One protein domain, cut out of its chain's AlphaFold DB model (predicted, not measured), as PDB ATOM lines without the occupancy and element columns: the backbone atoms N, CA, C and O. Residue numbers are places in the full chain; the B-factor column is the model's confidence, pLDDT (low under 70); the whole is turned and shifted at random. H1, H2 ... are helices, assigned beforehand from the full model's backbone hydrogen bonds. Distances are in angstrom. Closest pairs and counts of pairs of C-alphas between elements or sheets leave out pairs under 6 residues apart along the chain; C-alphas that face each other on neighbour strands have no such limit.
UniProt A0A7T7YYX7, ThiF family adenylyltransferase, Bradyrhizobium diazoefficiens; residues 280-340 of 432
ATOM      1  N   LYS A 280      21.037  53.126   7.848       72.44
ATOM      2  CA  LYS A 280      20.960  51.848   7.133       72.44
ATOM      3  C   LYS A 280      20.379  52.035   5.737       72.44
ATOM      4  O   LYS A 280      20.925  51.457   4.807       72.44
ATOM      5  N   GLU A 281      19.340  52.859   5.581       75.38
ATOM      6  CA  GLU A 281      18.796  53.225   4.262       75.38
ATOM      7  C   GLU A 281      19.873  53.919   3.412       75.38
ATOM      8  O   GLU A 281      20.124  53.513   2.281       75.38
ATOM      9  N   ALA A 282      20.598  54.882   3.995       74.62
ATOM     10  CA  ALA A 282      21.695  55.569   3.308       74.62
ATOM     11  C   ALA A 282      22.848  54.623   2.921       74.62
ATOM     12  O   ALA A 282      23.417  54.743   1.837       74.62
ATOM     13  N   SER A 283      23.178  53.662   3.790       79.75
ATOM     14  CA  SER A 283      24.199  52.647   3.499       79.75
ATOM     15  C   SER A 283      23.740  51.685   2.401       79.75
ATOM     16  O   SER A 283      24.548  51.240   1.594       79.75
ATOM     17  N   GLN A 284      22.448  51.361   2.351       80.69
ATOM     18  CA  GLN A 284      21.886  50.501   1.318       80.69
ATOM     19  C   GLN A 284      21.863  51.192  -0.049       80.69
ATOM     20  O   GLN A 284      22.248  50.558  -1.028       80.69
ATOM     21  N   ASP A 285      21.519  52.484  -0.116       84.94
ATOM     22  CA  ASP A 285      21.637  53.266  -1.353       84.94
ATOM     23  C   ASP A 285      23.077  53.231  -1.889       84.94
ATOM     24  O   ASP A 285      23.290  53.038  -3.086       84.94
ATOM     25  N   GLN A 286      24.068  53.367  -0.998       85.50
ATOM     26  CA  GLN A 286      25.488  53.278  -1.346       85.50
ATOM     27  C   GLN A 286      25.839  51.905  -1.933       85.50
ATOM     28  O   GLN A 286      26.463  51.836  -2.988       85.50
ATOM     29  N   VAL A 287      25.392  50.814  -1.301       84.62
ATOM     30  CA  VAL A 287      25.626  49.445  -1.795       84.62
ATOM     31  C   VAL A 287      24.973  49.220  -3.160       84.62
ATOM     32  O   VAL A 287      25.596  48.642  -4.050       84.62
ATOM     33  N   ILE A 288      23.736  49.682  -3.355       86.12
ATOM     34  CA  ILE A 288      23.028  49.560  -4.636       86.12
ATOM     35  C   ILE A 288      23.765  50.352  -5.718       86.12
ATOM     36  O   ILE A 288      24.032  49.811  -6.792       86.12
ATOM     37  N   ALA A 289      24.132  51.602  -5.426       89.75
ATOM     38  CA  ALA A 289      24.862  52.473  -6.342       89.75
ATOM     39  C   ALA A 289      26.197  51.842  -6.758       89.75
ATOM     40  O   ALA A 289      26.494  51.710  -7.949       89.75
ATOM     41  N   GLU A 290      26.959  51.351  -5.779       88.56
ATOM     42  CA  GLU A 290      28.215  50.647  -6.000       88.56
ATOM     43  C   GLU A 290      28.021  49.390  -6.837       88.56
ATOM     44  O   GLU A 290      28.740  49.215  -7.814       88.56
ATOM     45  N   HIS A 291      27.057  48.524  -6.526       84.88
ATOM     46  CA  HIS A 291      26.845  47.279  -7.268       84.88
ATOM     47  C   HIS A 291      26.346  47.519  -8.695       84.88
ATOM     48  O   HIS A 291      26.823  46.861  -9.623       84.88
ATOM     49  N   LEU A 292      25.453  48.484  -8.900       89.62
ATOM     50  CA  LEU A 292      24.880  48.795 -10.210       89.62
ATOM     51  C   LEU A 292      25.758  49.730 -11.053       89.62
ATOM     52  O   LEU A 292      25.589  49.782 -12.267       89.62
ATOM     53  N   GLY A 293      26.755  50.393 -10.456       90.12
ATOM     54  CA  GLY A 293      27.673  51.279 -11.180       90.12
ATOM     55  C   GLY A 293      27.071  52.643 -11.502       90.12
ATOM     56  O   GLY A 293      27.385  53.219 -12.541       90.12
ATOM     57  N   VAL A 294      26.204  53.133 -10.621       94.12
ATOM     58  CA  VAL A 294      25.514  54.425 -10.729       94.12
ATOM     59  C   VAL A 294      25.840  55.290  -9.512       94.12
ATOM     60  O   VAL A 294      26.523  54.839  -8.591       94.12
ATOM     61  N   THR A 295      25.385  56.541  -9.494       92.62
ATOM     62  CA  THR A 295      25.565  57.402  -8.321       92.62
ATOM     63  C   THR A 295      24.501  57.129  -7.257       92.62
ATOM     64  O   THR A 295      23.428  56.597  -7.538       92.62
ATOM     65  N   VAL A 296      24.774  57.523  -6.013       88.88
ATOM     66  CA  VAL A 296      23.769  57.474  -4.938       88.88
ATOM     67  C   VAL A 296      22.578  58.373  -5.257       88.88
ATOM     68  O   VAL A 296      21.449  58.025  -4.926       88.88
ATOM     69  N   ASP A 297      22.806  59.508  -5.919       88.50
ATOM     70  CA  ASP A 297      21.726  60.415  -6.307       88.50
ATOM     71  C   ASP A 297      20.825  59.795  -7.385       88.50
ATOM     72  O   ASP A 297      19.607  59.960  -7.316       88.50
ATOM     73  N   ASP A 298      21.388  58.987  -8.291       90.19
ATOM     74  CA  ASP A 298      20.595  58.172  -9.217       90.19
ATOM     75  C   ASP A 298      19.704  57.181  -8.448       90.19
ATOM     76  O   ASP A 298      18.495  57.133  -8.665       90.19
ATOM     77  N   VAL A 299      20.264  56.442  -7.480       86.06
ATOM     78  CA  VAL A 299      19.484  55.508  -6.641       86.06
ATOM     79  C   VAL A 299      18.411  56.243  -5.832       86.06
ATOM     80  O   VAL A 299      17.295  55.746  -5.670       86.06
ATOM     81  N   ARG A 300      18.704  57.460  -5.362       85.38
ATOM     82  CA  ARG A 300      17.749  58.310  -4.637       85.38
ATOM     83  C   ARG A 300      16.598  58.797  -5.503       85.38
ATOM     84  O   ARG A 300      15.477  58.877  -5.001       85.38
ATOM     85  N   ALA A 301      16.833  59.019  -6.796       85.38
ATOM     86  CA  ALA A 301      15.772  59.272  -7.773       85.38
ATOM     87  C   ALA A 301      14.819  58.069  -7.941       85.38
ATOM     88  O   ALA A 301      13.753  58.196  -8.540       85.38
ATOM     89  N   SER A 302      15.156  56.916  -7.350       82.75
ATOM     90  CA  SER A 302      14.347  55.701  -7.195       82.75
ATOM     91  C   SER A 302      14.049  54.940  -8.491       82.75
ATOM     92  O   SER A 302      13.919  53.719  -8.436       82.75
ATOM     93  N   ARG A 303      14.003  55.610  -9.648       87.38
ATOM     94  CA  ARG A 303      13.741  55.035 -10.977       87.38
ATOM     95  C   ARG A 303      14.955  55.205 -11.894       87.38
ATOM     96  O   ARG A 303      15.602  56.250 -11.894       87.38
ATOM     97  N   ILE A 304      15.242  54.174 -12.684       91.12
ATOM     98  CA  ILE A 304      16.385  54.137 -13.599       91.12
ATOM     99  C   ILE A 304      16.115  55.061 -14.791       91.12
ATOM    100  O   ILE A 304      15.212  54.818 -15.588       91.12
ATOM    101  N   SER A 305      16.921  56.116 -14.918       92.31
ATOM    102  CA  SER A 305      16.903  57.007 -16.083       92.31
ATOM    103  C   SER A 305      17.546  56.341 -17.311       92.31
ATOM    104  O   SER A 305      18.372  55.440 -17.136       92.31
ATOM    105  N   PRO A 306      17.287  56.816 -18.547       93.88
ATOM    106  CA  PRO A 306      17.971  56.307 -19.740       93.88
ATOM    107  C   PRO A 306      19.503  56.346 -19.607       93.88
ATOM    108  O   PRO A 306      20.213  55.402 -19.959       93.88
ATOM    109  N   ALA A 307      20.037  57.431 -19.034       92.88
ATOM    110  CA  ALA A 307      21.472  57.590 -18.808       92.88
ATOM    111  C   ALA A 307      22.013  56.566 -17.798       92.88
ATOM    112  O   ALA A 307      23.079  55.981 -18.011       92.88
ATOM    113  N   ALA A 308      21.268  56.315 -16.720       94.31
ATOM    114  CA  ALA A 308      21.647  55.319 -15.735       94.31
ATOM    115  C   ALA A 308      21.506  53.887 -16.265       94.31
ATOM    116  O   ALA A 308      22.372  53.066 -15.983       94.31
ATOM    117  N   ALA A 309      20.494  53.587 -17.081       93.19
ATOM    118  CA  ALA A 309      20.335  52.282 -17.720       93.19
ATOM    119  C   ALA A 309      21.560  51.921 -18.574       93.19
ATOM    120  O   ALA A 309      22.095  50.816 -18.477       93.19
ATOM    121  N   VAL A 310      22.073  52.885 -19.348       93.50
ATOM    122  CA  VAL A 310      23.318  52.731 -20.116       93.50
ATOM    123  C   VAL A 310      24.528  52.508 -19.200       93.50
ATOM    124  O   VAL A 310      25.404  51.703 -19.518       93.50
ATOM    125  N   ALA A 311      24.604  53.207 -18.062       92.50
ATOM    126  CA  ALA A 311      25.681  53.015 -17.089       92.50
ATOM    127  C   ALA A 311      25.643  51.610 -16.457       92.50
ATOM    128  O   ALA A 311      26.678  50.945 -16.375       92.50
ATOM    129  N   ILE A 312      24.449  51.130 -16.098       92.31
ATOM    130  CA  ILE A 312      24.222  49.791 -15.543       92.31
ATOM    131  C   ILE A 312      24.605  48.717 -16.560       92.31
ATOM    132  O   ILE A 312      25.398  47.837 -16.233       92.31
ATOM    133  N   ALA A 313      24.117  48.809 -17.801       92.31
ATOM    134  CA  ALA A 313      24.430  47.848 -18.862       92.31
ATOM    135  C   ALA A 313      25.932  47.819 -19.201       92.31
ATOM    136  O   ALA A 313      26.489  46.769 -19.510       92.31
ATOM    137  N   ARG A 314      26.636  48.953 -19.072       92.00
ATOM    138  CA  ARG A 314      28.100  48.997 -19.226       92.00
ATOM    139  C   ARG A 314      28.819  48.183 -18.151       92.00
ATOM    140  O   ARG A 314      29.824  47.540 -18.448       92.00
ATOM    141  N   LYS A 315      28.333  48.234 -16.909       88.62
ATOM    142  CA  LYS A 315      28.897  47.466 -15.793       88.62
ATOM    143  C   LYS A 315      28.467  45.998 -15.817       88.62
ATOM    144  O   LYS A 315      29.252  45.130 -15.444       88.62
ATOM    145  N   HIS A 316      27.251  45.736 -16.281       87.75
ATOM    146  CA  HIS A 316      26.624  44.421 -16.355       87.75
ATOM    147  C   HIS A 316      26.199  44.129 -17.803       87.75
ATOM    148  O   HIS A 316      25.019  44.257 -18.122       87.75
ATOM    149  N   PRO A 317      27.124  43.692 -18.686       86.75
ATOM    150  CA  PRO A 317      26.868  43.561 -20.131       86.75
ATOM    151  C   PRO A 317      25.769  42.568 -20.532       86.75
ATOM    152  O   PRO A 317      25.395  42.495 -21.697       86.75
ATOM    153  N   HIS A 318      25.284  41.765 -19.587       84.62
ATOM    154  CA  HIS A 318      24.196  40.806 -19.776       84.62
ATOM    155  C   HIS A 318      22.804  41.421 -19.540       84.62
ATOM    156  O   HIS A 318      21.806  40.711 -19.654       84.62
ATOM    157  N   ILE A 319      22.739  42.695 -19.148       87.06
ATOM    158  CA  ILE A 319      21.501  43.445 -18.944       87.06
ATOM    159  C   ILE A 319      21.266  44.321 -20.170       87.06
ATOM    160  O   ILE A 319      22.132  45.105 -20.553       87.06
ATOM    161  N   ASP A 320      20.080  44.212 -20.760       89.12
ATOM    162  CA  ASP A 320      19.638  45.137 -21.795       89.12
ATOM    163  C   ASP A 320      19.189  46.460 -21.159       89.12
ATOM    164  O   ASP A 320      18.283  46.479 -20.324       89.12
ATOM    165  N   SER A 321      19.813  47.573 -21.558       89.56
ATOM    166  CA  SER A 321      19.502  48.904 -21.029       89.56
ATOM    167  C   SER A 321      18.062  49.325 -21.308       89.56
ATOM    168  O   SER A 321      17.471  50.002 -20.475       89.56
ATOM    169  N   VAL A 322      17.482  48.915 -22.443       88.19
ATOM    170  CA  VAL A 322      16.099  49.290 -22.783       88.19
ATOM    171  C   VAL A 322      15.119  48.607 -21.832       88.19
ATOM    172  O   VAL A 322      14.181  49.233 -21.355       88.19
ATOM    173  N   SER A 323      15.383  47.344 -21.490       84.69
ATOM    174  CA  SER A 323      14.508  46.553 -20.621       84.69
ATOM    175  C   SER A 323      14.408  47.066 -19.178       84.69
ATOM    176  O   SER A 323      13.432  46.760 -18.497       84.69
ATOM    177  N   ILE A 324      15.401  47.826 -18.700       87.38
ATOM    178  CA  ILE A 324      15.478  48.289 -17.303       87.38
ATOM    179  C   ILE A 324      15.129  49.768 -17.110       87.38
ATOM    180  O   ILE A 324      15.072  50.230 -15.969       87.38
ATOM    181  N   GLU A 325      14.922  50.525 -18.187       90.75
ATOM    182  CA  GLU A 325      14.535  51.933 -18.091       90.75
ATOM    183  C   GLU A 325      13.187  52.072 -17.367       90.75
ATOM    184  O   GLU A 325      12.261  51.295 -17.588       90.75
ATOM    185  N   GLY A 326      13.085  53.025 -16.435       84.56
ATOM    186  CA  GLY A 326      11.876  53.217 -15.629       84.56
ATOM    187  C   GLY A 326      11.641  52.145 -14.555       84.56
ATOM    188  O   GLY A 326      10.726  52.279 -13.743       84.56
ATOM    189  N   GLN A 327      12.471  51.103 -14.454       84.44
ATOM    190  CA  GLN A 327      12.394  50.185 -13.318       84.44
ATOM    191  C   GLN A 327      12.908  50.854 -12.038       84.44
ATOM    192  O   GLN A 327      13.756  51.750 -12.069       84.44
ATOM    193  N   ALA A 328      12.401  50.414 -10.885       85.44
ATOM    194  CA  ALA A 328      12.936  50.849  -9.602       85.44
ATOM    195  C   ALA A 328      14.313  50.215  -9.341       85.44
ATOM    196  O   ALA A 328      14.489  49.009  -9.543       85.44
ATOM    197  N   TYR A 329      15.271  50.999  -8.833       87.19
ATOM    198  CA  TYR A 329      16.621  50.506  -8.512       87.19
ATOM    199  C   TYR A 329      16.597  49.310  -7.559       87.19
ATOM    200  O   TYR A 329      17.272  48.311  -7.802       87.19
ATOM    201  N   ASP A 330      15.779  49.388  -6.506       79.75
ATOM    202  CA  ASP A 330      15.605  48.304  -5.537       79.75
ATOM    203  C   ASP A 330      15.073  47.022  -6.187       79.75
ATOM    204  O   ASP A 330      15.517  45.925  -5.841       79.75
ATOM    205  N   SER A 331      14.136  47.145  -7.131       78.31
ATOM    206  CA  SER A 331      13.540  46.004  -7.831       78.31
ATOM    207  C   SER A 331      14.573  45.298  -8.705       78.31
ATOM    208  O   SER A 331      14.749  44.084  -8.576       78.31
ATOM    209  N   LEU A 332      15.316  46.054  -9.522       82.88
ATOM    210  CA  LEU A 332      16.393  45.502 -10.345       82.88
ATOM    211  C   LEU A 332      17.483  44.868  -9.471       82.88
ATOM    212  O   LEU A 332      17.900  43.734  -9.714       82.88
ATOM    213  N   TYR A 333      17.912  45.564  -8.416       83.50
ATOM    214  CA  TYR A 333      18.934  45.072  -7.497       83.50
ATOM    215  C   TYR A 333      18.535  43.745  -6.839       83.50
ATOM    216  O   TYR A 333      19.318  42.791  -6.828       83.50
ATOM    217  N   LYS A 334      17.301  43.646  -6.327       74.75
ATOM    218  CA  LYS A 334      16.769  42.412  -5.728       74.75
ATOM    219  C   LYS A 334      16.690  41.277  -6.750       74.75
ATOM    220  O   LYS A 334      17.084  40.160  -6.421       74.75
ATOM    221  N   ALA A 335      16.240  41.547  -7.976       73.62
ATOM    222  CA  ALA A 335      16.157  40.542  -9.038       73.62
ATOM    223  C   ALA A 335      17.542  39.981  -9.425       73.62
ATOM    224  O   ALA A 335      17.722  38.767  -9.561       73.62
ATOM    225  N   LEU A 336      18.551  40.847  -9.540       74.81
ATOM    226  CA  LEU A 336      19.924  40.439  -9.853       74.81
ATOM    227  C   LEU A 336      20.595  39.675  -8.699       74.81
ATOM    228  O   LEU A 336      21.317  38.707  -8.940       74.81
ATOM    229  N   CYS A 337      20.322  40.062  -7.448       67.38
ATOM    230  CA  CYS A 337      20.757  39.312  -6.267       67.38
ATOM    231  C   CYS A 337      20.103  37.921  -6.202       67.38
ATOM    232  O   CYS A 337      20.790  36.933  -5.955       67.38
ATOM    233  N   ALA A 338      18.793  37.823  -6.457       58.00
ATOM    234  CA  ALA A 338      18.052  36.561  -6.412       58.00
ATOM    235  C   ALA A 338      18.500  35.562  -7.492       58.00
ATOM    236  O   ALA A 338      18.480  34.355  -7.267       58.00
ATOM    237  N   THR A 339      18.944  36.056  -8.650       60.78
ATOM    238  CA  THR A 339      19.453  35.226  -9.755       60.78
ATOM    239  C   THR A 339      20.945  34.892  -9.637       60.78
ATOM    240  O   THR A 339      21.496  34.252 -10.531       60.78
ATOM    241  N   GLY A 340      21.620  35.323  -8.562       56.22
ATOM    242  CA  GLY A 340      23.054  35.090  -8.349       56.22
ATOM    243  C   GLY A 340      23.969  35.835  -9.331       56.22
ATOM    244  O   GLY A 340      25.167  35.566  -9.372       56.22
TER     245      GLY A 340
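This is residues 280 to 340 of the 432 residues of the protein "ThiF family adenylyltransferase" of Bradyrhizobium diazoefficiens (UniProt A0A7T7YYX7). Five helices make two small groups end to end: H1 with H2 packed on its later part and H5 crossing near its end, then H3 with the short H4 at the far end. H1 and the H3–H4 pair make the longest axis, and H5 runs nearly at a right angle to H1. The printed part has 61 residues, with H1 to H5 in that order and no named strand; the class is all helix. It is compact, with a radius of gyration of the C-alphas of 10.3 A and spans of 30 by 25 by 16 A.

Start at H1, residues 280 to 292; with residues 285 to 289 alone it touches H2, residues 296 to 300, the closest C-alphas being those of Ala 289 and Val 296, 5.3 A apart. Look next at H3, residues 306 to 315: it is close to H1 but not clearly touching, with the C-alphas of Leu 292 and Ile 312 closest at 5.5 A. H3 touches H4, residues 321 to 324, where the C-alphas of Ala 309 and Ser 321 come closest, 4.8 A. With residues 288 to 292 alone, H1 touches H5, residues 329 to 338; the closest C-alphas, of Ile 288 and Tyr 333, are 6.7 A apart, and the lines are only just about perpendicular at 71 degrees. H3 and H5 are apart. In H1, H2, H3 and H5 every O i to N i+4 pair is within hydrogen-bond range; H4 is too short for one.

Find C-alpha 280 at (20.960, 51.848, 7.133); from there H1 runs 18.0 A to C-alpha 292. H3 measures 14.6 A, and H5 runs 14.2 A to C-alpha 338 at (18.052, 36.561, -6.412).

The C-alphas farthest apart, of Lys 280 and Val 322, are 30.4 A apart. The printed part has no cut, and its four links are tight. Look for low confidence at residues 337 to 340, with pLDDT under 70.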